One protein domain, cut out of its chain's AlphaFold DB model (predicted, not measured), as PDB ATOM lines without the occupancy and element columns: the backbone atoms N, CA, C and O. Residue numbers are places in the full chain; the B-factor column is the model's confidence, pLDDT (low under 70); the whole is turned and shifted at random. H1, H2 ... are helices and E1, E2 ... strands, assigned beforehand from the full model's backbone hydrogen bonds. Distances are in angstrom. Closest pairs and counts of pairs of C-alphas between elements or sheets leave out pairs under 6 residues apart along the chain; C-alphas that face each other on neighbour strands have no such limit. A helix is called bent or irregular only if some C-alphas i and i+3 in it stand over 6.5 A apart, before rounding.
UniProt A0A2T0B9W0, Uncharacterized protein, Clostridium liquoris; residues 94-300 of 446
ATOM      1  N   GLU A  94      14.560   2.294 -11.786       88.12
ATOM      2  CA  GLU A  94      13.884   1.013 -11.537       88.12
ATOM      3  C   GLU A  94      12.465   1.213 -10.997       88.12
ATOM      4  O   GLU A  94      11.517   0.590 -11.463       88.12
ATOM      5  N   LYS A  95      12.310   2.120 -10.027       88.56
ATOM      6  CA  LYS A  95      11.024   2.366  -9.371       88.56
ATOM      7  C   LYS A  95       9.972   2.864 -10.355       88.56
ATOM      8  O   LYS A  95       8.846   2.378 -10.321       88.56
ATOM      9  N   GLU A  96      10.335   3.807 -11.220       89.94
ATOM     10  CA  GLU A  96       9.423   4.371 -12.217       89.94
ATOM     11  C   GLU A  96       9.027   3.309 -13.240       89.94
ATOM     12  O   GLU A  96       7.838   3.027 -13.401       89.94
ATOM     13  N   VAL A  97      10.010   2.647 -13.855       90.81
ATOM     14  CA  VAL A  97       9.759   1.668 -14.918       90.81
ATOM     15  C   VAL A  97       8.979   0.465 -14.388       90.81
ATOM     16  O   VAL A  97       7.929   0.116 -14.929       90.81
ATOM     17  N   VAL A  98       9.431  -0.148 -13.291       91.12
ATOM     18  CA  VAL A  98       8.792  -1.352 -12.739       91.12
ATOM     19  C   VAL A  98       7.368  -1.063 -12.265       91.12
ATOM     20  O   VAL A  98       6.494  -1.910 -12.447       91.12
ATOM     21  N   SER A  99       7.089   0.130 -11.725       91.88
ATOM     22  CA  SER A  99       5.727   0.497 -11.306       91.88
ATOM     23  C   SER A  99       4.722   0.499 -12.466       91.88
ATOM     24  O   SER A  99       3.575   0.081 -12.296       91.88
ATOM     25  N   VAL A 100       5.163   0.905 -13.659       92.06
ATOM     26  CA  VAL A 100       4.339   0.927 -14.871       92.06
ATOM     27  C   VAL A 100       4.214  -0.478 -15.457       92.06
ATOM     28  O   VAL A 100       3.098  -0.924 -15.731       92.06
ATOM     29  N   LEU A 101       5.326  -1.206 -15.591       91.88
ATOM     30  CA  LEU A 101       5.343  -2.553 -16.175       91.88
ATOM     31  C   LEU A 101       4.557  -3.577 -15.341       91.88
ATOM     32  O   LEU A 101       3.900  -4.455 -15.901       91.88
ATOM     33  N   ALA A 102       4.574  -3.445 -14.013       92.00
ATOM     34  CA  ALA A 102       3.837  -4.315 -13.099       92.00
ATOM     35  C   ALA A 102       2.373  -3.888 -12.872       92.00
ATOM     36  O   ALA A 102       1.647  -4.580 -12.154       92.00
ATOM     37  N   SER A 103       1.931  -2.769 -13.458       92.44
ATOM     38  CA  SER A 103       0.553  -2.284 -13.319       92.44
ATOM     39  C   SER A 103      -0.462  -3.263 -13.916       92.44
ATOM     40  O   SER A 103      -0.186  -3.927 -14.918       92.44
ATOM     41  N   ASP A 104      -1.683  -3.301 -13.369       90.25
ATOM     42  CA  ASP A 104      -2.761  -4.177 -13.865       90.25
ATOM     43  C   ASP A 104      -3.087  -3.954 -15.351       90.25
ATOM     44  O   ASP A 104      -3.595  -4.851 -16.023       90.25
ATOM     45  N   LYS A 105      -2.763  -2.767 -15.882       90.75
ATOM     46  CA  LYS A 105      -2.946  -2.425 -17.295       90.75
ATOM     47  C   LYS A 105      -1.954  -3.142 -18.212       90.75
ATOM     48  O   LYS A 105      -2.353  -3.561 -19.293       90.75
ATOM     49  N   LEU A 106      -0.681  -3.249 -17.818       91.81
ATOM     50  CA  LEU A 106       0.401  -3.761 -18.674       91.81
ATOM     51  C   LEU A 106       0.806  -5.197 -18.354       91.81
ATOM     52  O   LEU A 106       1.176  -5.940 -19.262       91.81
ATOM     53  N   LYS A 107       0.658  -5.616 -17.096       92.31
ATOM     54  CA  LYS A 107       0.993  -6.957 -16.609       92.31
ATOM     55  C   LYS A 107       0.472  -8.113 -17.482       92.31
ATOM     56  O   LYS A 107       1.225  -9.067 -17.649       92.31
ATOM     57  N   PRO A 108      -0.738  -8.070 -18.086       92.75
ATOM     58  CA  PRO A 108      -1.202  -9.146 -18.974       92.75
ATOM     59  C   PRO A 108      -0.356  -9.332 -20.246       92.75
ATOM     60  O   PRO A 108      -0.345 -10.415 -20.832       92.75
ATOM     61  N   TYR A 109       0.345  -8.286 -20.688       93.31
ATOM     62  CA  TYR A 109       1.119  -8.274 -21.932       93.31
ATOM     63  C   TYR A 109       2.615  -8.523 -21.712       93.31
ATOM     64  O   TYR A 109       3.325  -8.832 -22.667       93.31
ATOM     65  N   VAL A 110       3.103  -8.402 -20.477       93.75
ATOM     66  CA  VAL A 110       4.525  -8.526 -20.129       93.75
ATOM     67  C   VAL A 110       4.862  -9.988 -19.835       93.75
ATOM     68  O   VAL A 110       4.348 -10.574 -18.886       93.75
ATOM     69  N   LYS A 111       5.748 -10.587 -20.639       93.50
ATOM     70  CA  LYS A 111       6.330 -11.911 -20.358       93.50
ATOM     71  C   LYS A 111       7.425 -11.802 -19.308       93.50
ATOM     72  O   LYS A 111       7.471 -12.596 -18.375       93.50
ATOM     73  N   ASP A 112       8.338 -10.867 -19.537       93.12
ATOM     74  CA  ASP A 112       9.529 -10.664 -18.727       93.12
ATOM     75  C   ASP A 112      10.010  -9.218 -18.882       93.12
ATOM     76  O   ASP A 112       9.780  -8.585 -19.921       93.12
ATOM     77  N   TYR A 113      10.684  -8.714 -17.856       94.06
ATOM     78  CA  TYR A 113      11.387  -7.441 -17.890       94.06
ATOM     79  C   TYR A 113      12.635  -7.510 -17.012       94.06
ATOM     80  O   TYR A 113      12.643  -8.149 -15.961       94.06
ATOM     81  N   TYR A 114      13.710  -6.860 -17.442       94.56
ATOM     82  CA  TYR A 114      14.996  -6.925 -16.752       94.56
ATOM     83  C   TYR A 114      15.851  -5.696 -17.045       94.56
ATOM     84  O   TYR A 114      15.731  -5.068 -18.097       94.56
ATOM     85  N   ALA A 115      16.748  -5.380 -16.114       93.62
ATOM     86  CA  ALA A 115      17.731  -4.326 -16.300       93.62
ATOM     87  C   ALA A 115      18.812  -4.762 -17.301       93.62
ATOM     88  O   ALA A 115      19.366  -5.861 -17.209       93.62
ATOM     89  N   MET A 116      19.149  -3.868 -18.222       94.25
ATOM     90  CA  MET A 116      20.274  -3.951 -19.139       94.25
ATOM     91  C   MET A 116      21.290  -2.872 -18.760       94.25
ATOM     92  O   MET A 116      21.125  -1.700 -19.092       94.25
ATOM     93  N   ARG A 117      22.316  -3.282 -18.008       92.94
ATOM     94  CA  ARG A 117      23.372  -2.400 -17.512       92.94
ATOM     95  C   ARG A 117      24.487  -2.311 -18.542       92.94
ATOM     96  O   ARG A 117      25.153  -3.318 -18.808       92.94
ATOM     97  N   LEU A 118      24.654  -1.121 -19.104       91.50
ATOM     98  CA  LEU A 118      25.611  -0.800 -20.159       91.50
ATOM     99  C   LEU A 118      26.354   0.453 -19.734       91.50
ATOM    100  O   LEU A 118      25.709   1.407 -19.343       91.50
ATOM    101  N   ASP A 119      27.672   0.490 -19.801       90.69
ATOM    102  CA  ASP A 119      28.399   1.734 -19.530       90.69
ATOM    103  C   ASP A 119      29.677   1.772 -20.350       90.69
ATOM    104  O   ASP A 119      30.164   0.731 -20.793       90.69
ATOM    105  N   PHE A 120      30.225   2.958 -20.562       89.25
ATOM    106  CA  PHE A 120      31.534   3.081 -21.174       89.25
ATOM    107  C   PHE A 120      32.624   2.704 -20.161       89.25
ATOM    108  O   PHE A 120      32.495   2.946 -18.955       89.25
ATOM    109  N   PHE A 121      33.698   2.071 -20.640       87.69
ATOM    110  CA  PHE A 121      34.874   1.822 -19.816       87.69
ATOM    111  C   PHE A 121      35.477   3.157 -19.372       87.69
ATOM    112  O   PHE A 121      35.764   4.032 -20.185       87.69
ATOM    113  N   ARG A 122      35.702   3.315 -18.070       82.25
ATOM    114  CA  ARG A 122      36.226   4.549 -17.497       82.25
ATOM    115  C   ARG A 122      37.678   4.780 -17.914       82.25
ATOM    116  O   ARG A 122      38.602   4.279 -17.273       82.25
ATOM    117  N   THR A 123      37.882   5.619 -18.919       67.06
ATOM    118  CA  THR A 123      39.212   6.117 -19.282       67.06
ATOM    119  C   THR A 123      39.546   7.327 -18.411       67.06
ATOM    120  O   THR A 123      38.775   8.280 -18.304       67.06
ATOM    121  N   SER A 124      40.679   7.285 -17.713       56.12
ATOM    122  CA  SER A 124      41.083   8.349 -16.793       56.12
ATOM    123  C   SER A 124      41.607   9.574 -17.545       56.12
ATOM    124  O   SER A 124      42.811   9.793 -17.578       56.12
ATOM    125  N   ASP A 125      40.721  10.393 -18.099       49.62
ATOM    126  CA  ASP A 125      41.069  11.745 -18.532       49.62
ATOM    127  C   ASP A 125      39.915  12.705 -18.244       49.62
ATOM    128  O   ASP A 125      39.017  12.892 -19.050       49.62
ATOM    129  N   VAL A 126      39.933  13.270 -17.030       43.25
ATOM    130  CA  VAL A 126      39.659  14.681 -16.686       43.25
ATOM    131  C   VAL A 126      39.616  14.786 -15.151       43.25
ATOM    132  O   VAL A 126      38.651  14.424 -14.490       43.25
ATOM    133  N   LYS A 127      40.705  15.324 -14.583       46.47
ATOM    134  CA  LYS A 127      40.799  15.961 -13.254       46.47
ATOM    135  C   LYS A 127      40.104  15.254 -12.070       46.47
ATOM    136  O   LYS A 127      39.111  15.780 -11.592       46.47
ATOM    137  N   ILE A 128      40.704  14.233 -11.449       42.78
ATOM    138  CA  ILE A 128      40.542  13.976  -9.996       42.78
ATOM    139  C   ILE A 128      41.804  13.276  -9.440       42.78
ATOM    140  O   ILE A 128      42.202  12.227  -9.921       42.78
ATOM    141  N   SER A 129      42.409  13.918  -8.430       38.53
ATOM    142  CA  SER A 129      43.373  13.464  -7.400       38.53
ATOM    143  C   SER A 129      44.488  12.445  -7.721       38.53
ATOM    144  O   SER A 129      44.254  11.341  -8.189       38.53
ATOM    145  N   LYS A 130      45.705  12.789  -7.270       39.53
ATOM    146  CA  LYS A 130      46.997  12.067  -7.314       39.53
ATOM    147  C   LYS A 130      47.058  10.646  -6.688       39.53
ATOM    148  O   LYS A 130      48.116  10.282  -6.188       39.53
ATOM    149  N   ASN A 131      45.992   9.843  -6.660       39.97
ATOM    150  CA  ASN A 131      46.065   8.515  -6.029       39.97
ATOM    151  C   ASN A 131      45.173   7.417  -6.632       39.97
ATOM    152  O   ASN A 131      44.878   6.440  -5.949       39.97
ATOM    153  N   THR A 132      44.756   7.548  -7.892       44.88
ATOM    154  CA  THR A 132      43.960   6.514  -8.572       44.88
ATOM    155  C   THR A 132      44.799   5.912  -9.694       44.88
ATOM    156  O   THR A 132      45.287   6.652 -10.547       44.88
ATOM    157  N   ALA A 133      45.008   4.595  -9.659       48.09
ATOM    158  CA  ALA A 133      45.717   3.865 -10.705       48.09
ATOM    159  C   ALA A 133      45.077   4.146 -12.074       48.09
ATOM    160  O   ALA A 133      43.850   4.162 -12.206       48.09
ATOM    161  N   SER A 134      45.915   4.395 -13.076       55.03
ATOM    162  CA  SER A 134      45.519   4.612 -14.465       55.03
ATOM    163  C   SER A 134      44.643   3.444 -14.930       55.03
ATOM    164  O   SER A 134      45.116   2.311 -15.018       55.03
ATOM    165  N   CYS A 135      43.366   3.689 -15.225       61.69
ATOM    166  CA  CYS A 135      42.497   2.683 -15.837       61.69
ATOM    167  C   CYS A 135      42.792   2.669 -17.338       61.69
ATOM    168  O   CYS A 135      42.090   3.293 -18.127       61.69
ATOM    169  N   ILE A 136      43.910   2.042 -17.712       78.81
ATOM    170  CA  ILE A 136      44.313   1.869 -19.110       78.81
ATOM    171  C   ILE A 136      43.645   0.601 -19.634       78.81
ATOM    172  O   ILE A 136      43.696  -0.449 -18.988       78.81
ATOM    173  N   PHE A 137      43.022   0.710 -20.798       87.44
ATOM    174  CA  PHE A 137      42.498  -0.420 -21.548       87.44
ATOM    175  C   PHE A 137      43.462  -0.770 -22.693       87.44
ATOM    176  O   PHE A 137      44.073   0.124 -23.276       87.44
ATOM    177  N   SER A 138      43.625  -2.056 -23.020       88.69
ATOM    178  CA  SER A 138      44.422  -2.476 -24.183       88.69
ATOM    179  C   SER A 138      43.874  -3.734 -24.857       88.69
ATOM    180  O   SER A 138      43.644  -4.757 -24.200       88.69
ATOM    181  N   TRP A 139      43.761  -3.662 -26.188       89.88
ATOM    182  CA  TRP A 139      43.444  -4.774 -27.090       89.88
ATOM    183  C   TRP A 139      44.679  -5.550 -27.576       89.88
ATOM    184  O   TRP A 139      44.527  -6.445 -28.401       89.88
ATOM    185  N   SER A 140      45.889  -5.249 -27.094       87.75
ATOM    186  CA  SER A 140      47.149  -5.664 -27.739       87.75
ATOM    187  C   SER A 140      47.249  -7.152 -28.105       87.75
ATOM    188  O   SER A 140      47.632  -7.483 -29.220       87.75
ATOM    189  N   GLU A 141      46.876  -8.079 -27.213       91.00
ATOM    190  CA  GLU A 141      46.963  -9.516 -27.529       91.00
ATOM    191  C   GLU A 141      45.873  -9.971 -28.518       91.00
ATOM    192  O   GLU A 141      46.095 -10.867 -29.342       91.00
ATOM    193  N   LEU A 142      44.699  -9.331 -28.484       91.75
ATOM    194  CA  LEU A 142      43.656  -9.535 -29.486       91.75
ATOM    195  C   LEU A 142      44.124  -9.018 -30.856       91.75
ATOM    196  O   LEU A 142      43.998  -9.739 -31.844       91.75
ATOM    197  N   GLU A 143      44.716  -7.823 -30.915       92.56
ATOM    198  CA  GLU A 143      45.292  -7.238 -32.135       92.56
ATOM    199  C   GLU A 143      46.424  -8.100 -32.705       92.56
ATOM    200  O   GLU A 143      46.455  -8.361 -33.909       92.56
ATOM    201  N   ASP A 144      47.309  -8.625 -31.855       92.38
ATOM    202  CA  ASP A 144      48.369  -9.556 -32.253       92.38
ATOM    203  C   ASP A 144      47.800 -10.858 -32.827       92.38
ATOM    204  O   ASP A 144      48.341 -11.430 -33.781       92.38
ATOM    205  N   SER A 145      46.698 -11.346 -32.256       92.75
ATOM    206  CA  SER A 145      46.023 -12.554 -32.728       92.75
ATOM    207  C   SER A 145      45.317 -12.315 -34.067       92.75
ATOM    208  O   SER A 145      45.457 -13.125 -34.982       92.75
ATOM    209  N   ILE A 146      44.652 -11.168 -34.235       93.12
ATOM    210  CA  ILE A 146      44.059 -10.739 -35.511       93.12
ATOM    211  C   ILE A 146      45.152 -10.530 -36.569       93.12
ATOM    212  O   ILE A 146      44.991 -10.920 -37.723       93.12
ATOM    213  N   SER A 147      46.309  -9.987 -36.187       91.94
ATOM    214  CA  SER A 147      47.436  -9.735 -37.093       91.94
ATOM    215  C   SER A 147      48.010 -11.011 -37.720       91.94
ATOM    216  O   SER A 147      48.575 -10.947 -38.816       91.94
ATOM    217  N   LYS A 148      47.822 -12.175 -37.085       92.44
ATOM    218  CA  LYS A 148      48.237 -13.491 -37.605       92.44
ATOM    219  C   LYS A 148      47.242 -14.099 -38.600       92.44
ATOM    220  O   LYS A 148      47.604 -15.037 -39.308       92.44
ATOM    221  N   GLU A 149      46.018 -13.578 -38.682       91.94
ATOM    222  CA  GLU A 149      45.027 -14.034 -39.658       91.94
ATOM    223  C   GLU A 149      45.451 -13.691 -41.093       91.94
ATOM    224  O   GLU A 149      46.270 -12.798 -41.348       91.94
ATOM    225  N   LYS A 150      44.854 -14.399 -42.059       89.81
ATOM    226  CA  LYS A 150      45.078 -14.158 -43.487       89.81
ATOM    227  C   LYS A 150      44.783 -12.693 -43.837       89.81
ATOM    228  O   LYS A 150      43.739 -12.158 -43.472       89.81
ATOM    229  N   ASN A 151      45.693 -12.073 -44.589       86.81
ATOM    230  CA  ASN A 151      45.524 -10.698 -45.061       86.81
ATOM    231  C   ASN A 151      44.239 -10.564 -45.887       86.81
ATOM    232  O   ASN A 151      43.998 -11.352 -46.808       86.81
ATOM    233  N   SER A 152      43.420  -9.595 -45.496       83.00
ATOM    234  CA  SER A 152      42.097  -9.299 -46.038       83.00
ATOM    235  C   SER A 152      41.713  -7.874 -45.631       83.00
ATOM    236  O   SER A 152      42.172  -7.401 -44.590       83.00
ATOM    237  N   ASP A 153      40.879  -7.199 -46.419       80.00
ATOM    238  CA  ASP A 153      40.465  -5.821 -46.122       80.00
ATOM    239  C   ASP A 153      39.645  -5.767 -44.818       80.00
ATOM    240  O   ASP A 153      39.728  -4.817 -44.044       80.00
ATOM    241  N   GLU A 154      38.898  -6.832 -44.511       81.88
ATOM    242  CA  GLU A 154      38.135  -6.988 -43.274       81.88
ATOM    243  C   GLU A 154      39.038  -7.042 -42.035       81.88
ATOM    244  O   GLU A 154      38.687  -6.473 -41.001       81.88
ATOM    245  N   LYS A 155      40.210  -7.684 -42.141       88.56
ATOM    246  CA  LYS A 155      41.226  -7.713 -41.079       88.56
ATOM    247  C   LYS A 155      41.791  -6.318 -40.833       88.56
ATOM    248  O   LYS A 155      41.864  -5.894 -39.681       88.56
ATOM    249  N   ASP A 156      42.170  -5.613 -41.894       86.62
ATOM    250  CA  ASP A 156      42.774  -4.283 -41.784       86.62
ATOM    251  C   ASP A 156      41.762  -3.259 -41.243       86.62
ATOM    252  O   ASP A 156      42.102  -2.432 -40.395       86.62
ATOM    253  N   ASN A 157      40.497  -3.359 -41.663       84.62
ATOM    254  CA  ASN A 157      39.397  -2.565 -41.117       84.62
ATOM    255  C   ASN A 157      39.173  -2.861 -39.624       84.62
ATOM    256  O   ASN A 157      39.108  -1.925 -38.834       84.62
ATOM    257  N   LEU A 158      39.127  -4.137 -39.224       88.50
ATOM    258  CA  LEU A 158      38.976  -4.539 -37.821       88.50
ATOM    259  C   LEU A 158      40.116  -4.008 -36.936       88.50
ATOM    260  O   LEU A 158      39.846  -3.440 -35.879       88.50
ATOM    261  N   LEU A 159      41.376  -4.158 -37.362       89.88
ATOM    262  CA  LEU A 159      42.537  -3.639 -36.625       89.88
ATOM    263  C   LEU A 159      42.473  -2.119 -36.478       89.88
ATOM    264  O   LEU A 159      42.714  -1.584 -35.399       89.88
ATOM    265  N   ARG A 160      42.099  -1.419 -37.553       86.69
ATOM    266  CA  ARG A 160      41.918   0.031 -37.521       86.69
ATOM    267  C   ARG A 160      40.831   0.432 -36.522       86.69
ATOM    268  O   ARG A 160      41.054   1.340 -35.728       86.69
ATOM    269  N   ASP A 161      39.686  -0.240 -36.534       84.88
ATOM    270  CA  ASP A 161      38.571   0.095 -35.649       84.88
ATOM    271  C   ASP A 161      38.907  -0.151 -34.171       84.88
ATOM    272  O   ASP A 161      38.518   0.654 -33.329       84.88
ATOM    273  N   LEU A 162      39.664  -1.211 -33.855       86.69
ATOM    274  CA  LEU A 162      40.164  -1.469 -32.497       86.69
ATOM    275  C   LEU A 162      41.185  -0.414 -32.052       86.69
ATOM    276  O   LEU A 162      41.102   0.065 -30.923       86.69
ATOM    277  N   SER A 163      42.073   0.019 -32.954       81.44
ATOM    278  CA  SER A 163      43.114   1.010 -32.640       81.44
ATOM    279  C   SER A 163      42.572   2.405 -32.294       81.44
ATOM    280  O   SER A 163      43.254   3.181 -31.630       81.44
ATOM    281  N   TYR A 164      41.354   2.735 -32.742       75.38
ATOM    282  CA  TYR A 164      40.686   4.005 -32.436       75.38
ATOM    283  C   TYR A 164      39.848   3.968 -31.151       75.38
ATOM    284  O   TYR A 164      39.267   4.991 -30.789       75.38
ATOM    285  N   GLN A 165      39.732   2.817 -30.478       71.31
ATOM    286  CA  GLN A 165      38.942   2.697 -29.255       71.31
ATOM    287  C   GLN A 165      39.816   2.724 -28.006       71.31
ATOM    288  O   GLN A 165      40.410   1.718 -27.628       71.31
ATOM    289  N   ASP A 166      39.786   3.861 -27.310       70.00
ATOM    290  CA  ASP A 166      40.456   4.046 -26.016       70.00
ATOM    291  C   ASP A 166      39.830   3.201 -24.886       70.00
ATOM    292  O   ASP A 166      40.439   3.007 -23.835       70.00
ATOM    293  N   GLY A 167      38.614   2.687 -25.092       81.44
ATOM    294  CA  GLY A 167      37.929   1.776 -24.180       81.44
ATOM    295  C   GLY A 167      36.645   1.207 -24.801       81.44
ATOM    296  O   GLY A 167      36.001   1.891 -25.599       81.44
ATOM    297  N   PRO A 168      36.260  -0.041 -24.481       90.12
ATOM    298  CA  PRO A 168      35.004  -0.619 -24.944       90.12
ATOM    299  C   PRO A 168      33.810  -0.160 -24.109       90.12
ATOM    300  O   PRO A 168      33.942   0.251 -22.957       90.12
ATOM    301  N   TYR A 169      32.609  -0.372 -24.643       92.00
ATOM    302  CA  TYR A 169      31.430  -0.488 -23.787       92.00
ATOM    303  C   TYR A 169      31.496  -1.781 -22.968       92.00
ATOM    304  O   TYR A 169      31.903  -2.835 -23.463       92.00
ATOM    305  N   LEU A 170      31.056  -1.704 -21.720       94.00
ATOM    306  CA  LEU A 170      30.908  -2.825 -20.810       94.00
ATOM    307  C   LEU A 170      29.435  -3.208 -20.698       94.00
ATOM    308  O   LEU A 170      28.551  -2.353 -20.661       94.00
ATOM    309  N   ILE A 171      29.178  -4.506 -20.608       95.44
ATOM    310  CA  ILE A 171      27.859  -5.097 -20.395       95.44
ATOM    311  C   ILE A 171      27.953  -5.974 -19.156       95.44
ATOM    312  O   ILE A 171      28.818  -6.849 -19.078       95.44
ATOM    313  N   SER A 172      27.070  -5.770 -18.179       95.56
ATOM    314  CA  SER A 172      27.091  -6.627 -16.991       95.56
ATOM    315  C   SER A 172      26.637  -8.057 -17.317       95.56
ATOM    316  O   SER A 172      25.675  -8.273 -18.066       95.56
ATOM    317  N   LEU A 173      27.319  -9.049 -16.741       96.88
ATOM    318  CA  LEU A 173      27.019 -10.467 -16.938       96.88
ATOM    319  C   LEU A 173      25.595 -10.816 -16.492       96.88
ATOM    320  O   LEU A 173      24.910 -11.569 -17.187       96.88
ATOM    321  N   SER A 174      25.125 -10.256 -15.370       95.69
ATOM    322  CA  SER A 174      23.755 -10.466 -14.887       95.69
ATOM    323  C   SER A 174      22.709  -9.999 -15.903       95.69
ATOM    324  O   SER A 174      21.804 -10.767 -16.246       95.69
ATOM    325  N   SER A 175      22.866  -8.794 -16.459       95.56
ATOM    326  CA  SER A 175      21.989  -8.257 -17.506       95.56
ATOM    327  C   SER A 175      22.017  -9.084 -18.785       95.56
ATOM    328  O   SER A 175      20.968  -9.368 -19.366       95.56
ATOM    329  N   PHE A 176      23.206  -9.495 -19.230       95.69
ATOM    330  CA  PHE A 176      23.327 -10.295 -20.444       95.69
ATOM    331  C   PHE A 176      22.712 -11.691 -20.266       95.69
ATOM    332  O   PHE A 176      22.018 -12.191 -21.148       95.69
ATOM    333  N   ASN A 177      22.874 -12.306 -19.095       96.69
ATOM    334  CA  ASN A 177      22.233 -13.581 -18.781       96.69
ATOM    335  C   ASN A 177      20.709 -13.464 -18.643       96.69
ATOM    336  O   ASN A 177      20.001 -14.396 -19.028       96.69
ATOM    337  N   ALA A 178      20.186 -12.330 -18.161       95.94
ATOM    338  CA  ALA A 178      18.748 -12.058 -18.171       95.94
ATOM    339  C   ALA A 178      18.197 -11.984 -19.606       95.94
ATOM    340  O   ALA A 178      17.174 -12.604 -19.905       95.94
ATOM    341  N   LEU A 179      18.932 -11.335 -20.519       94.88
ATOM    342  CA  LEU A 179      18.638 -11.358 -21.954       94.88
ATOM    343  C   LEU A 179      18.643 -12.784 -22.516       94.88
ATOM    344  O   LEU A 179      17.690 -13.175 -23.179       94.88
ATOM    345  N   LEU A 180      19.677 -13.586 -22.250       94.31
ATOM    346  CA  LEU A 180      19.737 -14.964 -22.755       94.31
ATOM    347  C   LEU A 180      18.577 -15.815 -22.230       94.31
ATOM    348  O   LEU A 180      17.968 -16.563 -22.995       94.31
ATOM    349  N   LYS A 181      18.215 -15.651 -20.956       95.00
ATOM    350  CA  LYS A 181      17.069 -16.330 -20.349       95.00
ATOM    351  C   LYS A 181      15.749 -15.940 -21.022       95.00
ATOM    352  O   LYS A 181      14.939 -16.826 -21.296       95.00
ATOM    353  N   SER A 182      15.537 -14.658 -21.334       91.56
ATOM    354  CA  SER A 182      14.286 -14.177 -21.946       91.56
ATOM    355  C   SER A 182      14.031 -14.798 -23.331       91.56
ATOM    356  O   SER A 182      12.874 -15.075 -23.689       91.56
ATOM    357  N   ILE A 183      15.114 -15.120 -24.050       90.19
ATOM    358  CA  ILE A 183      15.125 -15.796 -25.358       90.19
ATOM    359  C   ILE A 183      15.408 -17.309 -25.282       90.19
ATOM    360  O   ILE A 183      15.644 -17.939 -26.311       90.19
ATOM    361  N   ASN A 184      15.349 -17.914 -24.089       91.31
ATOM    362  CA  ASN A 184      15.562 -19.349 -23.841       91.31
ATOM    363  C   ASN A 184      16.938 -19.898 -24.284       91.31
ATOM    364  O   ASN A 184      17.047 -21.053 -24.697       91.31
ATOM    365  N   LYS A 185      17.998 -19.089 -24.202       92.38
ATOM    366  CA  LYS A 185      19.393 -19.520 -24.384       92.38
ATOM    367  C   LYS A 185      20.057 -19.802 -23.032       92.38
ATOM    368  O   LYS A 185      19.659 -19.260 -22.003       92.38
ATOM    369  N   ALA A 186      21.068 -20.671 -23.039       93.50
ATOM    370  CA  ALA A 186      21.830 -21.001 -21.837       93.50
ATOM    371  C   ALA A 186      22.619 -19.775 -21.333       93.50
ATOM    372  O   ALA A 186      23.163 -19.045 -22.163       93.50
ATOM    373  N   PRO A 187      22.694 -19.543 -20.009       94.62
ATOM    374  CA  PRO A 187      23.474 -18.448 -19.449       94.62
ATOM    375  C   PRO A 187      24.976 -18.681 -19.642       94.62
ATOM    376  O   PRO A 187      25.450 -19.815 -19.705       94.62
ATOM    377  N   ILE A 188      25.724 -17.585 -19.684       94.88
ATOM    378  CA  ILE A 188      27.183 -17.567 -19.697       94.88
ATOM    379  C   ILE A 188      27.676 -17.600 -18.255       94.88
ATOM    380  O   ILE A 188      27.158 -16.891 -17.389       94.88
ATOM    381  N   ILE A 189      28.711 -18.393 -18.009       94.50
ATOM    382  CA  ILE A 189      29.446 -18.407 -16.748       94.50
ATOM    383  C   ILE A 189      30.841 -17.869 -17.058       94.50
ATOM    384  O   ILE A 189      31.502 -18.395 -17.950       94.50
ATOM    385  N   LEU A 190      31.250 -16.814 -16.357       94.19
ATOM    386  CA  LEU A 190      32.582 -16.216 -16.455       94.19
ATOM    387  C   LEU A 190      33.241 -16.273 -15.077       94.19
ATOM    388  O   LEU A 190      32.579 -15.993 -14.075       94.19
ATOM    389  N   GLY A 191      34.523 -16.633 -15.025       92.38
ATOM    390  CA  GLY A 191      35.342 -16.459 -13.825       92.38
ATOM    391  C   GLY A 191      35.748 -14.999 -13.576       92.38
ATOM    392  O   GLY A 191      35.541 -14.125 -14.417       92.38
ATOM    393  N   ASP A 192      36.397 -14.740 -12.437       87.69
ATOM    394  CA  ASP A 192      36.795 -13.387 -11.996       87.69
ATOM    395  C   ASP A 192      37.732 -12.650 -12.976       87.69
ATOM    396  O   ASP A 192      37.756 -11.421 -13.015       87.69
ATOM    397  N   ASN A 193      38.492 -13.400 -13.778       92.19
ATOM    398  CA  ASN A 193      39.441 -12.905 -14.779       92.19
ATOM    399  C   ASN A 193      39.050 -13.339 -16.202       92.19
ATOM    400  O   ASN A 193      39.908 -13.535 -17.063       92.19
ATOM    401  N   GLU A 194      37.758 -13.521 -16.457       95.75
ATOM    402  CA  GLU A 194      37.232 -13.844 -17.781       95.75
ATOM    403  C   GLU A 194      36.243 -12.775 -18.248       95.75
ATOM    404  O   GLU A 194      35.511 -12.177 -17.460       95.75
ATOM    405  N   ALA A 195      36.224 -12.533 -19.554       96.75
ATOM    406  CA  ALA A 195      35.273 -11.647 -20.209       96.75
ATOM    407  C   ALA A 195      34.767 -12.311 -21.493       96.75
ATOM    408  O   ALA A 195      35.447 -13.150 -22.078       96.75
ATOM    409  N   ALA A 196      33.580 -11.948 -21.961       97.19
ATOM    410  CA  ALA A 196      33.086 -12.372 -23.269       97.19
ATOM    411  C   ALA A 196      32.972 -11.175 -24.212       97.19
ATOM    412  O   ALA A 196      32.754 -10.049 -23.778       97.19
ATOM    413  N   MET A 197      33.123 -11.413 -25.512       95.94
ATOM    414  CA  MET A 197      33.055 -10.350 -26.511       95.94
ATOM    415  C   MET A 197      31.653 -10.263 -27.115       95.94
ATOM    416  O   MET A 197      31.059 -11.280 -27.489       95.94
ATOM    417  N   TYR A 198      31.148  -9.039 -27.244       95.00
ATOM    418  CA  TYR A 198      29.912  -8.713 -27.942       95.00
ATOM    419  C   TYR A 198      30.197  -7.815 -29.150       95.00
ATOM    420  O   TYR A 198      30.996  -6.884 -29.064       95.00
ATOM    421  N   SER A 199      29.511  -8.069 -30.262       92.25
ATOM    422  CA  SER A 199      29.524  -7.195 -31.437       92.25
ATOM    423  C   SER A 199      28.149  -7.178 -32.091       92.25
ATOM    424  O   SER A 199      27.557  -8.230 -32.334       92.25
ATOM    425  N   SER A 200      27.626  -5.986 -32.380       88.31
ATOM    426  CA  SER A 200      26.340  -5.853 -33.069       88.31
ATOM    427  C   SER A 200      26.404  -6.422 -34.494       88.31
ATOM    428  O   SER A 200      27.433  -6.339 -35.164       88.31
ATOM    429  N   GLU A 201      25.277  -6.936 -34.996       81.44
ATOM    430  CA  GLU A 201      25.117  -7.413 -36.384       81.44
ATOM    431  C   GLU A 201      25.459  -6.347 -37.442       81.44
ATOM    432  O   GLU A 201      25.827  -6.686 -38.562       81.44
ATOM    433  N   VAL A 202      25.408  -5.053 -37.096       77.62
ATOM    434  CA  VAL A 202      25.852  -3.961 -37.988       77.62
ATOM    435  C   VAL A 202      27.335  -4.095 -38.374       77.62
ATOM    436  O   VAL A 202      27.739  -3.617 -39.432       77.62
ATOM    437  N   PHE A 203      28.134  -4.785 -37.556       80.94
ATOM    438  CA  PHE A 203      29.565  -5.009 -37.756       80.94
ATOM    439  C   PHE A 203      29.877  -6.445 -38.213       80.94
ATOM    440  O   PHE A 203      30.958  -6.969 -37.958       80.94
ATOM    441  N   SER A 204      28.946  -7.098 -38.921       83.50
ATOM    442  CA  SER A 204      29.080  -8.506 -39.325       83.50
ATOM    443  C   SER A 204      30.313  -8.822 -40.186       83.50
ATOM    444  O   SER A 204      30.725  -9.978 -40.241       83.50
ATOM    445  N   TYR A 205      30.917  -7.829 -40.857       79.44
ATOM    446  CA  TYR A 205      32.138  -8.010 -41.662       79.44
ATOM    447  C   TYR A 205      33.321  -8.544 -40.837       79.44
ATOM    448  O   TYR A 205      34.157  -9.264 -41.377       79.44
ATOM    449  N   SER A 206      33.390  -8.235 -39.536       87.19
ATOM    450  CA  SER A 206      34.481  -8.676 -38.659       87.19
ATOM    451  C   SER A 206      34.170  -9.966 -37.893       87.19
ATOM    452  O   SER A 206      35.079 -10.592 -37.341       87.19
ATOM    453  N   HIS A 207      32.911 -10.417 -37.878       90.44
ATOM    454  CA  HIS A 207      32.457 -11.516 -37.018       90.44
ATOM    455  C   HIS A 207      33.159 -12.841 -37.307       90.44
ATOM    456  O   HIS A 207      33.489 -13.567 -36.373       90.44
ATOM    457  N   ASP A 208      33.420 -13.166 -38.572       91.00
ATOM    458  CA  ASP A 208      34.074 -14.431 -38.924       91.00
ATOM    459  C   ASP A 208      35.548 -14.462 -38.504       91.00
ATOM    460  O   ASP A 208      36.039 -15.509 -38.076       91.00
ATOM    461  N   ILE A 209      36.246 -13.324 -38.591       92.50
ATOM    462  CA  ILE A 209      37.621 -13.178 -38.090       92.50
ATOM    463  C   ILE A 209      37.616 -13.306 -36.566       92.50
ATOM    464  O   ILE A 209      38.342 -14.133 -36.016       92.50
ATOM    465  N   LEU A 210      36.741 -12.560 -35.888       94.06
ATOM    466  CA  LEU A 210      36.620 -12.596 -34.433       94.06
ATOM    467  C   LEU A 210      36.271 -13.997 -33.919       94.06
ATOM    468  O   LEU A 210      36.910 -14.477 -32.991       94.06
ATOM    469  N   ARG A 211      35.328 -14.712 -34.547       95.44
ATOM    470  CA  ARG A 211      34.974 -16.090 -34.159       95.44
ATOM    471  C   ARG A 211      36.154 -17.055 -34.242       95.44
ATOM    472  O   ARG A 211      36.223 -17.962 -33.415       95.44
ATOM    473  N   ARG A 212      37.059 -16.886 -35.216       94.69
ATOM    474  CA  ARG A 212      38.283 -17.698 -35.333       94.69
ATOM    475  C   ARG A 212      39.316 -17.306 -34.288       94.69
ATOM    476  O   ARG A 212      39.809 -18.178 -33.581       94.69
ATOM    477  N   VAL A 213      39.588 -16.011 -34.150       95.31
ATOM    478  CA  VAL A 213      40.575 -15.486 -33.197       95.31
ATOM    479  C   VAL A 213      40.187 -15.807 -31.752       95.31
ATOM    480  O   VAL A 213      41.028 -16.225 -30.965       95.31
ATOM    481  N   LEU A 214      38.905 -15.712 -31.395       96.12
ATOM    482  CA  LEU A 214      38.438 -16.033 -30.046       96.12
ATOM    483  C   LEU A 214      38.654 -17.511 -29.669       96.12
ATOM    484  O   LEU A 214      38.729 -17.813 -28.480       96.12
ATOM    485  N   GLN A 215      38.838 -18.432 -30.629       95.50
ATOM    486  CA  GLN A 215      39.136 -19.840 -30.315       95.50
ATOM    487  C   GLN A 215      40.470 -20.026 -29.583       95.50
ATOM    488  O   GLN A 215      40.626 -21.011 -28.865       95.50
ATOM    489  N   SER A 216      41.425 -19.100 -29.730       92.88
ATOM    490  CA  SER A 216      42.676 -19.129 -28.962       92.88
ATOM    491  C   SER A 216      42.555 -18.484 -27.581       92.88
ATOM    492  O   SER A 216      43.540 -18.452 -26.850       92.88
ATOM    493  N   ASN A 217      41.370 -17.970 -27.226       95.12
ATOM    494  CA  ASN A 217      41.092 -17.239 -25.992       95.12
ATOM    495  C   ASN A 217      42.127 -16.135 -25.681       95.12
ATOM    496  O   ASN A 217      42.771 -16.198 -24.628       95.12
ATOM    497  N   PRO A 218      42.304 -15.144 -26.575       95.44
ATOM    498  CA  PRO A 218      43.225 -14.033 -26.335       95.44
ATOM    499  C   PRO A 218      42.825 -13.249 -25.079       95.44
ATOM    500  O   PRO A 218      41.661 -13.286 -24.665       95.44
ATOM    501  N   THR A 219      43.767 -12.528 -24.473       94.75
ATOM    502  CA  THR A 219      43.466 -11.682 -23.313       94.75
ATOM    503  C   THR A 219      43.297 -10.211 -23.684       94.75
ATOM    504  O   THR A 219      43.744  -9.742 -24.731       94.75
ATOM    505  N   VAL A 220      42.611  -9.476 -22.813       93.19
ATOM    506  CA  VAL A 220      42.505  -8.015 -22.842       93.19
ATOM    507  C   VAL A 220      42.937  -7.459 -21.496       93.19
ATOM    508  O   VAL A 220      42.705  -8.080 -20.455       93.19
ATOM    509  N   SER A 221      43.576  -6.292 -21.503       90.94
ATOM    510  CA  SER A 221      44.005  -5.640 -20.263       90.94
ATOM    511  C   SER A 221      42.985  -4.586 -19.849       90.94
ATOM    512  O   SER A 221      42.653  -3.708 -20.642       90.94
ATOM    513  N   MET A 222      42.505  -4.670 -18.608       89.31
ATOM    514  CA  MET A 222      41.640  -3.668 -17.980       89.31
ATOM    515  C   MET A 222      42.291  -3.220 -16.668       89.31
ATOM    516  O   MET A 222      42.288  -3.953 -15.673       89.31
ATOM    517  N   GLY A 223      42.892  -2.027 -16.678       84.88
ATOM    518  CA  GLY A 223      43.749  -1.562 -15.588       84.88
ATOM    519  C   GLY A 223      45.000  -2.436 -15.458       84.88
ATOM    520  O   GLY A 223      45.672  -2.722 -16.443       84.88
ATOM    521  N   GLU A 224      45.304  -2.895 -14.244       82.38
ATOM    522  CA  GLU A 224      46.461  -3.770 -13.974       82.38
ATOM    523  C   GLU A 224      46.155  -5.271 -14.151       82.38
ATOM    524  O   GLU A 224      47.031  -6.114 -13.959       82.38
ATOM    525  N   LYS A 225      44.909  -5.633 -14.490       88.44
ATOM    526  CA  LYS A 225      44.471  -7.029 -14.614       88.44
ATOM    527  C   LYS A 225      44.298  -7.434 -16.075       88.44
ATOM    528  O   LYS A 225      43.789  -6.669 -16.891       88.44
ATOM    529  N   GLN A 226      44.649  -8.683 -16.371       92.25
ATOM    530  CA  GLN A 226      44.336  -9.331 -17.642       92.25
ATOM    531  C   GLN A 226      43.078 -10.188 -17.509       92.25
ATOM    532  O   GLN A 226      42.885 -10.880 -16.501       92.25
ATOM    533  N   TYR A 227      42.246 -10.136 -18.546       95.12
ATOM    534  CA  TYR A 227      41.008 -10.892 -18.663       95.12
ATOM    535  C   TYR A 227      41.059 -11.762 -19.908       95.12
ATOM    536  O   TYR A 227      41.286 -11.269 -21.010       95.12
ATOM    537  N   LYS A 228      40.835 -13.062 -19.737       96.81
ATOM    538  CA  LYS A 228      40.794 -14.025 -20.835       96.81
ATOM    539  C   LYS A 228      39.449 -13.937 -21.556       96.81
ATOM    540  O   LYS A 228      38.405 -14.037 -20.913       96.81
ATOM    541  N   LEU A 229      39.466 -13.774 -22.879       97.06
ATOM    542  CA  LEU A 229      38.239 -13.730 -23.669       97.06
ATOM    543  C   LEU A 229      37.664 -15.134 -23.884       97.06
ATOM    544  O   LEU A 229      38.363 -16.065 -24.292       97.06
ATOM    545  N   ALA A 230      36.364 -15.281 -23.643       95.94
ATOM    546  CA  ALA A 230      35.608 -16.485 -23.959       95.94
ATOM    547  C   ALA A 230      35.644 -16.773 -25.470       95.94
ATOM    548  O   ALA A 230      35.680 -15.863 -26.295       95.94
ATOM    549  N   SER A 231      35.576 -18.051 -25.847       94.44
ATOM    550  CA  SER A 231      35.728 -18.477 -27.249       94.44
ATOM    551  C   SER A 231      34.535 -18.151 -28.151       94.44
ATOM    552  O   SER A 231      34.600 -18.337 -29.365       94.44
ATOM    553  N   THR A 232      33.429 -17.687 -27.569       95.00
ATOM    554  CA  THR A 232      32.181 -17.403 -28.281       95.00
ATOM    555  C   THR A 232      31.992 -15.900 -28.443       95.00
ATOM    556  O   THR A 232      32.010 -15.163 -27.459       95.00
ATOM    557  N   LEU A 233      31.760 -15.464 -29.684       95.00
ATOM    558  CA  LEU A 233      31.303 -14.111 -30.001       95.00
ATOM    559  C   LEU A 233      29.782 -14.033 -29.857       95.00
ATOM    560  O   LEU A 233      29.061 -14.816 -30.480       95.00
ATOM    561  N   TYR A 234      29.296 -13.057 -29.097       93.94
ATOM    562  CA  TYR A 234      27.868 -12.810 -28.929       93.94
ATOM    563  C   TYR A 234      27.393 -11.654 -29.816       93.94
ATOM    564  O   TYR A 234      28.034 -10.609 -29.868       93.94
ATOM    565  N   THR A 235      26.251 -11.828 -30.491       91.62
ATOM    566  CA  THR A 235      25.717 -10.838 -31.457       91.62
ATOM    567  C   THR A 235      24.233 -10.509 -31.267       91.62
ATOM    568  O   THR A 235      23.653  -9.729 -32.018       91.62
ATOM    569  N   SER A 236      23.585 -11.099 -30.256       89.38
ATOM    570  CA  SER A 236      22.151 -10.895 -29.994       89.38
ATOM    571  C   SER A 236      21.868  -9.458 -29.557       89.38
ATOM    572  O   SER A 236      22.514  -8.980 -28.632       89.38
ATOM    573  N   ASN A 237      20.881  -8.795 -30.173       88.19
ATOM    574  CA  ASN A 237      20.539  -7.413 -29.821       88.19
ATOM    575  C   ASN A 237      20.263  -7.287 -28.318       88.19
ATOM    576  O   ASN A 237      19.481  -8.051 -27.745       88.19
ATOM    577  N   ILE A 238      20.903  -6.310 -27.689       90.81
ATOM    578  CA  ILE A 238      20.835  -6.095 -26.241       90.81
ATOM    579  C   ILE A 238      19.696  -5.161 -25.829       90.81
ATOM    580  O   ILE A 238      19.306  -5.170 -24.668       90.81
ATOM    581  N   VAL A 239      19.148  -4.382 -26.762       90.25
ATOM    582  CA  VAL A 239      18.050  -3.428 -26.548       90.25
ATOM    583  C   VAL A 239      17.126  -3.397 -27.769       90.25
ATOM    584  O   VAL A 239      17.502  -3.848 -28.853       90.25
ATOM    585  N   ALA A 240      15.921  -2.855 -27.600       86.75
ATOM    586  CA  ALA A 240      14.978  -2.596 -28.685       86.75
ATOM    587  C   ALA A 240      15.445  -1.448 -29.598       86.75
ATOM    588  O   ALA A 240      15.157  -1.467 -30.798       86.75
ATOM    589  N   ASP A 241      16.181  -0.474 -29.047       81.44
ATOM    590  CA  ASP A 241      16.716   0.641 -29.824       81.44
ATOM    591  C   ASP A 241      17.925   0.230 -30.669       81.44
ATOM    592  O   ASP A 241      19.052   0.116 -30.190       81.44
ATOM    593  N   ARG A 242      17.704   0.079 -31.973       71.00
ATOM    594  CA  ARG A 242      18.754  -0.182 -32.961       71.00
ATOM    595  C   ARG A 242      19.708   0.991 -33.183       71.00
ATOM    596  O   ARG A 242      20.664   0.812 -33.928       71.00
ATOM    597  N   ALA A 243      19.477   2.169 -32.599       66.44
ATOM    598  CA  ALA A 243      20.481   3.232 -32.591       66.44
ATOM    599  C   ALA A 243      21.624   2.941 -31.599       66.44
ATOM    600  O   ALA A 243      22.734   3.436 -31.786       66.44
ATOM    601  N   ILE A 244      21.386   2.105 -30.582       79.94
ATOM    602  CA  ILE A 244      22.421   1.666 -29.642       79.94
ATOM    603  C   ILE A 244      23.155   0.472 -30.258       79.94
ATOM    604  O   ILE A 244      22.803  -0.694 -30.070       79.94
ATOM    605  N   THR A 245      24.194   0.776 -31.032       77.75
ATOM    606  CA  THR A 245      25.047  -0.225 -31.681       77.75
ATOM    607  C   THR A 245      26.466  -0.119 -31.163       77.75
ATOM    608  O   THR A 245      27.105   0.921 -31.310       77.75
ATOM    609  N   PHE A 246      26.985  -1.218 -30.626       86.00
ATOM    610  CA  PHE A 246      28.386  -1.315 -30.231       86.00
ATOM    611  C   PHE A 246      29.153  -2.131 -31.264       86.00
ATOM    612  O   PHE A 246      28.741  -3.245 -31.605       86.00
ATOM    613  N   SER A 247      30.256  -1.561 -31.755       85.12
ATOM    614  CA  SER A 247      31.215  -2.257 -32.613       85.12
ATOM    615  C   SER A 247      31.789  -3.454 -31.874       85.12
ATOM    616  O   SER A 247      31.549  -4.591 -32.275       85.12
ATOM    617  N   TYR A 248      32.450  -3.190 -30.747       90.81
ATOM    618  CA  TYR A 248      33.089  -4.181 -29.894       90.81
ATOM    619  C   TYR A 248      32.861  -3.796 -28.429       90.81
ATOM    620  O   TYR A 248      33.317  -2.752 -27.970       90.81
ATOM    621  N   ALA A 249      32.117  -4.622 -27.699       93.88
ATOM    622  CA  ALA A 249      31.864  -4.453 -26.271       93.88
ATOM    623  C   ALA A 249      32.316  -5.697 -25.502       93.88
ATOM    624  O   ALA A 249      32.436  -6.787 -26.072       93.88
ATOM    625  N   LEU A 250      32.529  -5.545 -24.197       95.81
ATOM    626  CA  LEU A 250      32.884  -6.642 -23.304       95.81
ATOM    627  C   LEU A 250      31.747  -6.941 -22.333       95.81
ATOM    628  O   LEU A 250      31.265  -6.065 -21.622       95.81
ATOM    629  N   ILE A 251      31.353  -8.206 -22.272       97.12
ATOM    630  CA  ILE A 251      30.509  -8.750 -21.216       97.12
ATOM    631  C   ILE A 251      31.436  -9.154 -20.070       97.12
ATOM    632  O   ILE A 251      32.318  -9.998 -20.254       97.12
ATOM    633  N   VAL A 252      31.243  -8.554 -18.902       96.19
ATOM    634  CA  VAL A 252      32.115  -8.719 -17.729       96.19
ATOM    635  C   VAL A 252      31.292  -9.054 -16.489       96.19
ATOM    636  O   VAL A 252      30.093  -8.772 -16.441       96.19
ATOM    637  N   THR A 253      31.913  -9.659 -15.474       96.06
ATOM    638  CA  THR A 253      31.253  -9.916 -14.182       96.06
ATOM    639  C   THR A 253      30.714  -8.619 -13.567       96.06
ATOM    640  O   THR A 253      31.223  -7.532 -13.843       96.06
ATOM    641  N   ASP A 254      29.677  -8.705 -12.730       93.56
ATOM    642  CA  ASP A 254      29.079  -7.512 -12.112       93.56
ATOM    643  C   ASP A 254      30.086  -6.713 -11.271       93.56
ATOM    644  O   ASP A 254      30.031  -5.483 -11.254       93.56
ATOM    645  N   ASP A 255      31.041  -7.394 -10.635       92.06
ATOM    646  CA  ASP A 255      32.122  -6.763  -9.876       92.06
ATOM    647  C   ASP A 255      33.079  -5.985 -10.785       92.06
ATOM    648  O   ASP A 255      33.412  -4.835 -10.491       92.06
ATOM    649  N   ALA A 256      33.479  -6.568 -11.922       91.25
ATOM    650  CA  ALA A 256      34.307  -5.882 -12.912       91.25
ATOM    651  C   ALA A 256      33.557  -4.704 -13.555       91.25
ATOM    652  O   ALA A 256      34.130  -3.628 -13.714       91.25
ATOM    653  N   PHE A 257      32.263  -4.866 -13.849       92.00
ATOM    654  CA  PHE A 257      31.416  -3.778 -14.338       92.00
ATOM    655  C   PHE A 257      31.399  -2.614 -13.341       92.00
ATOM    656  O   PHE A 257      31.692  -1.485 -13.713       92.00
ATOM    657  N   ASN A 258      31.126  -2.878 -12.061       89.88
ATOM    658  CA  ASN A 258      31.089  -1.843 -11.023       89.88
ATOM    659  C   ASN A 258      32.445  -1.156 -10.802       89.88
ATOM    660  O   ASN A 258      32.480   0.013 -10.425       89.88
ATOM    661  N   ALA A 259      33.550  -1.877 -11.004       88.25
ATOM    662  CA  ALA A 259      34.895  -1.339 -10.830       88.25
ATOM    663  C   ALA A 259      35.325  -0.409 -11.977       88.25
ATOM    664  O   ALA A 259      36.015   0.580 -11.725       88.25
ATOM    665  N   PHE A 260      34.937  -0.727 -13.217       87.81
ATOM    666  CA  PHE A 260      35.435  -0.049 -14.420       87.81
ATOM    667  C   PHE A 260      34.406   0.812 -15.155       87.81
ATOM    668  O   PHE A 260      34.802   1.574 -16.032       87.81
ATOM    669  N   ALA A 261      33.117   0.722 -14.834       86.56
ATOM    670  CA  ALA A 261      32.100   1.592 -15.417       86.56
ATOM    671  C   ALA A 261      32.320   3.060 -15.009       86.56
ATOM    672  O   ALA A 261      32.716   3.363 -13.878       86.56
ATOM    673  N   GLU A 262      32.044   3.988 -15.926       77.94
ATOM    674  CA  GLU A 262      32.133   5.428 -15.662       77.94
ATOM    675  C   GLU A 262      31.109   5.894 -14.609       77.94
ATOM    676  O   GLU A 262      31.404   6.792 -13.809       77.94
ATOM    677  N   GLY A 263      29.951   5.225 -14.546       73.31
ATOM    678  CA  GLY A 263      28.864   5.504 -13.612       73.31
ATOM    679  C   GLY A 263      27.863   6.522 -14.155       73.31
ATOM    680  O   GLY A 263      27.373   7.359 -13.393       73.31
ATOM    681  N   SER A 264      27.583   6.486 -15.462       66.38
ATOM    682  CA  SER A 264      26.656   7.420 -16.111       66.38
ATOM    683  C   SER A 264      25.193   7.196 -15.676       66.38
ATOM    684  O   SER A 264      24.807   6.112 -15.230       66.38
ATOM    685  N   GLN A 265      24.341   8.222 -15.793       59.75
ATOM    686  CA  GLN A 265      22.897   8.050 -15.551       59.75
ATOM    687  C   GLN A 265      22.214   7.206 -16.636       59.75
ATOM    688  O   GLN A 265      21.207   6.560 -16.355       59.75
ATOM    689  N   ASP A 266      22.791   7.156 -17.838       64.19
ATOM    690  CA  ASP A 266      22.304   6.350 -18.959       64.19
ATOM    691  C   ASP A 266      22.679   4.866 -18.827       64.19
ATOM    692  O   ASP A 266      22.292   4.049 -19.665       64.19
ATOM    693  N   SER A 267      23.387   4.487 -17.754       71.12
ATOM    694  CA  SER A 267      23.916   3.132 -17.612       71.12
ATOM    695  C   SER A 267      22.875   2.067 -17.276       71.12
ATOM    696  O   SER A 267      23.187   0.875 -17.247       71.12
ATOM    697  N   TYR A 268      21.639   2.481 -16.994       82.50
ATOM    698  CA  TYR A 268      20.534   1.607 -16.615       82.50
ATOM    699  C   TYR A 268      19.390   1.727 -17.614       82.50
ATOM    700  O   TYR A 268      18.541   2.614 -17.523       82.50
ATOM    701  N   LEU A 269      19.347   0.778 -18.544       91.06
ATOM    702  CA  LEU A 269      18.209   0.571 -19.428       91.06
ATOM    703  C   LEU A 269      17.345  -0.570 -18.894       91.06
ATOM    704  O   LEU A 269      17.832  -1.462 -18.202       91.06
ATOM    705  N   TRP A 270      16.066  -0.575 -19.243       93.06
ATOM    706  CA  TRP A 270      15.143  -1.642 -18.862       93.06
ATOM    707  C   TRP A 270      14.509  -2.247 -20.092       93.06
ATOM    708  O   TRP A 270      13.848  -1.555 -20.852       93.06
ATOM    709  N   ASN A 271      14.687  -3.543 -20.285       94.75
ATOM    710  CA  ASN A 271      14.103  -4.255 -21.406       94.75
ATOM    711  C   ASN A 271      12.800  -4.924 -20.998       94.75
ATOM    712  O   ASN A 271      12.682  -5.434 -19.886       94.75
ATOM    713  N   MET A 272      11.858  -4.980 -21.932       94.44
ATOM    714  CA  MET A 272      10.591  -5.684 -21.800       94.44
ATOM    715  C   MET A 272      10.363  -6.584 -23.011       94.44
ATOM    716  O   MET A 272      10.609  -6.205 -24.161       94.44
ATOM    717  N   VAL A 273       9.844  -7.776 -22.728       94.25
ATOM    718  CA  VAL A 273       9.448  -8.773 -23.722       94.25
ATOM    719  C   VAL A 273       7.955  -9.042 -23.588       94.25
ATOM    720  O   VAL A 273       7.446  -9.264 -22.487       94.25
ATOM    721  N   LEU A 274       7.248  -9.044 -24.715       93.75
ATOM    722  CA  LEU A 274       5.822  -9.329 -24.776       93.75
ATOM    723  C   LEU A 274       5.528 -10.824 -24.639       93.75
ATOM    724  O   LEU A 274       6.311 -11.694 -25.042       93.75
ATOM    725  N   THR A 275       4.349 -11.141 -24.108       92.88
ATOM    726  CA  THR A 275       3.842 -12.516 -24.060       92.88
ATOM    727  C   THR A 275       3.700 -13.092 -25.465       92.88
ATOM    728  O   THR A 275       3.144 -12.487 -26.384       92.88
ATOM    729  N   SER A 276       4.241 -14.299 -25.656       88.44
ATOM    730  CA  SER A 276       4.278 -14.929 -26.977       88.44
ATOM    731  C   SER A 276       2.881 -15.250 -27.509       88.44
ATOM    732  O   SER A 276       2.680 -15.181 -28.718       88.44
ATOM    733  N   ASP A 277       1.926 -15.559 -26.632       90.69
ATOM    734  CA  ASP A 277       0.541 -15.847 -27.018       90.69
ATOM    735  C   ASP A 277      -0.170 -14.588 -27.527       90.69
ATOM    736  O   ASP A 277      -0.774 -14.625 -28.596       90.69
ATOM    737  N   PHE A 278       0.021 -13.447 -26.857       91.69
ATOM    738  CA  PHE A 278      -0.513 -12.153 -27.291       91.69
ATOM    739  C   PHE A 278       0.023 -11.734 -28.667       91.69
ATOM    740  O   PHE A 278      -0.739 -11.335 -29.551       91.69
ATOM    741  N   VAL A 279       1.335 -11.886 -28.883       90.38
ATOM    742  CA  VAL A 279       1.972 -11.579 -30.174       90.38
ATOM    743  C   VAL A 279       1.488 -12.523 -31.282       90.38
ATOM    744  O   VAL A 279       1.307 -12.080 -32.416       90.38
ATOM    745  N   LYS A 280       1.266 -13.810 -30.978       90.38
ATOM    746  CA  LYS A 280       0.736 -14.790 -31.941       90.38
ATOM    747  C   LYS A 280      -0.725 -14.522 -32.300       90.38
ATOM    748  O   LYS A 280      -1.081 -14.682 -33.461       90.38
ATOM    749  N   GLU A 281      -1.545 -14.123 -31.331       92.25
ATOM    750  CA  GLU A 281      -2.976 -13.870 -31.524       92.25
ATOM    751  C   GLU A 281      -3.232 -12.612 -32.363       92.25
ATOM    752  O   GLU A 281      -3.982 -12.657 -33.337       92.25
ATOM    753  N   LYS A 282      -2.594 -11.487 -32.016       89.69
ATOM    754  CA  LYS A 282      -2.835 -10.198 -32.686       89.69
ATOM    755  C   LYS A 282      -1.915  -9.915 -33.870       89.69
ATOM    756  O   LYS A 282      -2.206  -9.035 -34.681       89.69
ATOM    757  N   GLY A 283      -0.802 -10.635 -33.968       90.25
ATOM    758  CA  GLY A 283       0.313 -10.276 -34.835       90.25
ATOM    759  C   GLY A 283       1.185  -9.177 -34.218       90.25
ATOM    760  O   GLY A 283       0.712  -8.305 -33.489       90.25
ATOM    761  N   LEU A 284       2.485  -9.206 -34.537       88.25
ATOM    762  CA  LEU A 284       3.507  -8.363 -33.905       88.25
ATOM    763  C   LEU A 284       3.178  -6.868 -33.934       88.25
ATOM    764  O   LEU A 284       3.233  -6.204 -32.905       88.25
ATOM    765  N   MET A 285       2.813  -6.347 -35.105       89.00
ATOM    766  CA  MET A 285       2.575  -4.915 -35.293       89.00
ATOM    767  C   MET A 285       1.421  -4.406 -34.423       89.00
ATOM    768  O   MET A 285       1.557  -3.381 -33.766       89.00
ATOM    769  N   GLN A 286       0.310  -5.147 -34.377       92.31
ATOM    770  CA  GLN A 286      -0.870  -4.761 -33.602       92.31
ATOM    771  C   GLN A 286      -0.650  -4.945 -32.099       92.31
ATOM    772  O   GLN A 286      -1.072  -4.105 -31.308       92.31
ATOM    773  N   ALA A 287       0.047  -6.016 -31.706       92.94
ATOM    774  CA  ALA A 287       0.432  -6.245 -30.317       92.94
ATOM    775  C   ALA A 287       1.306  -5.101 -29.781       92.94
ATOM    776  O   ALA A 287       1.033  -4.558 -28.712       92.94
ATOM    777  N   MET A 288       2.323  -4.697 -30.549       91.75
ATOM    778  CA  MET A 288       3.198  -3.589 -30.174       91.75
ATOM    779  C   MET A 288       2.462  -2.252 -30.167       91.75
ATOM    780  O   MET A 288       2.616  -1.514 -29.206       91.75
ATOM    781  N   TYR A 289       1.631  -1.963 -31.173       92.62
ATOM    782  CA  TYR A 289       0.848  -0.724 -31.226       92.62
ATOM    783  C   TYR A 289      -0.084  -0.569 -30.016       92.62
ATOM    784  O   TYR A 289      -0.138   0.492 -29.404       92.62
ATOM    785  N   GLN A 290      -0.761  -1.645 -29.608       93.69
ATOM    786  CA  GLN A 290      -1.636  -1.610 -28.436       93.69
ATOM    787  C   GLN A 290      -0.863  -1.334 -27.137       93.69
ATOM    788  O   GLN A 290      -1.344  -0.610 -26.268       93.69
ATOM    789  N   VAL A 291       0.320  -1.929 -26.979       94.12
ATOM    790  CA  VAL A 291       1.164  -1.689 -25.799       94.12
ATOM    791  C   VAL A 291       1.771  -0.289 -25.838       94.12
ATOM    792  O   VAL A 291       1.838   0.366 -24.802       94.12
ATOM    793  N   ASP A 292       2.128   0.200 -27.023       92.69
ATOM    794  CA  ASP A 292       2.608   1.561 -27.251       92.69
ATOM    795  C   ASP A 292       1.567   2.611 -26.824       92.69
ATOM    796  O   ASP A 292       1.890   3.520 -26.067       92.69
ATOM    797  N   GLU A 293       0.287   2.448 -27.181       92.50
ATOM    798  CA  GLU A 293      -0.785   3.342 -26.708       92.50
ATOM    799  C   GLU A 293      -0.898   3.380 -25.175       92.50
ATOM    800  O   GLU A 293      -1.103   4.445 -24.587       92.50
ATOM    801  N   LEU A 294      -0.738   2.231 -24.510       92.00
ATOM    802  CA  LEU A 294      -0.756   2.161 -23.048       92.00
ATOM    803  C   LEU A 294       0.463   2.871 -22.443       92.00
ATOM    804  O   LEU A 294       0.314   3.627 -21.478       92.00
ATOM    805  N   LEU A 295       1.649   2.666 -23.019       92.38
ATOM    806  CA  LEU A 295       2.904   3.260 -22.561       92.38
ATOM    807  C   LEU A 295       2.977   4.768 -22.815       92.38
ATOM    808  O   LEU A 295       3.453   5.491 -21.941       92.38
ATOM    809  N   ASN A 296       2.418   5.273 -23.914       89.06
ATOM    810  CA  ASN A 296       2.353   6.709 -24.208       89.06
ATOM    811  C   ASN A 296       1.624   7.512 -23.114       89.06
ATOM    812  O   ASN A 296       1.899   8.692 -22.914       89.06
ATOM    813  N   THR A 297       0.722   6.877 -22.356       87.88
ATOM    814  CA  THR A 297       0.036   7.520 -21.218       87.88
ATOM    815  C   THR A 297       0.816   7.474 -19.902       87.88
ATOM    816  O   THR A 297       0.413   8.117 -18.934       87.88
ATOM    817  N   SER A 298       1.919   6.720 -19.844       85.31
ATOM    818  CA  SER A 298       2.703   6.498 -18.622       85.31
ATOM    819  C   SER A 298       3.737   7.589 -18.332       85.31
ATOM    820  O   SER A 298       4.182   7.709 -17.194       85.31
ATOM    821  N   GLY A 299       4.113   8.385 -19.340       85.62
ATOM    822  CA  GLY A 299       5.152   9.412 -19.221       85.62
ATOM    823  C   GLY A 299       6.588   8.873 -19.158       85.62
ATOM    824  O   GLY A 299       7.500   9.659 -18.918       85.62
ATOM    825  N   LEU A 300       6.797   7.565 -19.359       89.19
ATOM    826  CA  LEU A 300       8.132   6.973 -19.469       89.19
ATOM    827  C   LEU A 300       8.785   7.316 -20.812       89.19
ATOM    828  O   LEU A 300       8.110   7.333 -21.841       89.19
TER     829      LEU A 300
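What this domain is: This is residues 94 to 300 of the 446 residues of an uncharacterized protein of Clostridium liquoris (UniProt A0A2T0B9W0). A long, strongly twisted sheet of seven strands has H2, H3 and H5 clustered at its E4 and E5 end, while its strands E1 and E7 reach away as an arm with H1, H7 and H8 near the far end. The sheet curls round H4, H6 lies over the opposite face, and residues 126 to 131 stick out as a free loop. The 207 printed residues hold eight named helices and seven named strands, in the order H1 E1 H2 H3 E2 H4 E3 H5 E4 E5 E6 H6 E7 H7 H8. The sheet, E4 E5 E3 E6 E2 E1 E7, is mixed, and the class is mixed, helices and strands. The whole is compact, with a radius of gyration of the C-alphas of 19.3 A and spans of 53 by 45 by 28 A.

Where its parts are: E1, residues 110 to 120, measures 29.4 A from first to last C-alpha; E5, 225 to 234, 22.7 A; E7, 268 to 274, 20.1 A. The short strands are E2, 169 to 172, E3, 194 to 198, E4, 219 to 222, and E6, 249 to 252. H5, 201 to 216, measures 22.4 A and is irregular, with C-alphas 202 and 205 8.3 A apart. H8, 284 to 296, measures 18.0 A and H3, 153 to 163, 15.3 A. The others are H1, 94 to 101, H2, 140 to 147, H4, 173 to 182, H6, 254 to 260, and H7, 276 to 282. C-alpha 94 is at (13.884, 1.013, -11.537), C-alpha 296 at (2.353, 6.709, -24.208).

How they stand to each other: E1 and E7 are antiparallel, with N 116 and O 269 at 2.7 A; E2 and E1 are too, with N 170 and O 119 at 2.8 A. E6 and E2 are parallel, with N 171 and O 250 at 2.8 A. E6, H6 and E7 form a split strand-helix-strand unit, two strands of one sheet that are not neighbours, with a helix between them along the chain and E2 and E1 between them in the sheet; its crossover is right-handed. There are three layers, helices on both faces: H1 and H6 on one, H4 on the other. The closest C-alphas of H4 and E1 are Ser 175 and Met 116, 4.9 A. H5 lies over E5 at a height over the sheet of 8.1 A. H2 and H3 form a helical hairpin, closest at C-alphas Glu 143 and Leu 159, 6.4 A. H7 and H8 only graze the sheet. Every O i to N i+4 pair is within hydrogen-bond range but in H5, 5 of 12, with 9 of 13 O i to N i+3 pairs.

The domain as a whole: The farthest C-alphas, Lys 130 and Glu 281, are 61.3 A apart. The printed part has no cut. The long links are E1 to H2, H4 to E3 and E5 to E6. Residues 123 to 135, 243 and 264 to 266 have pLDDT under 70.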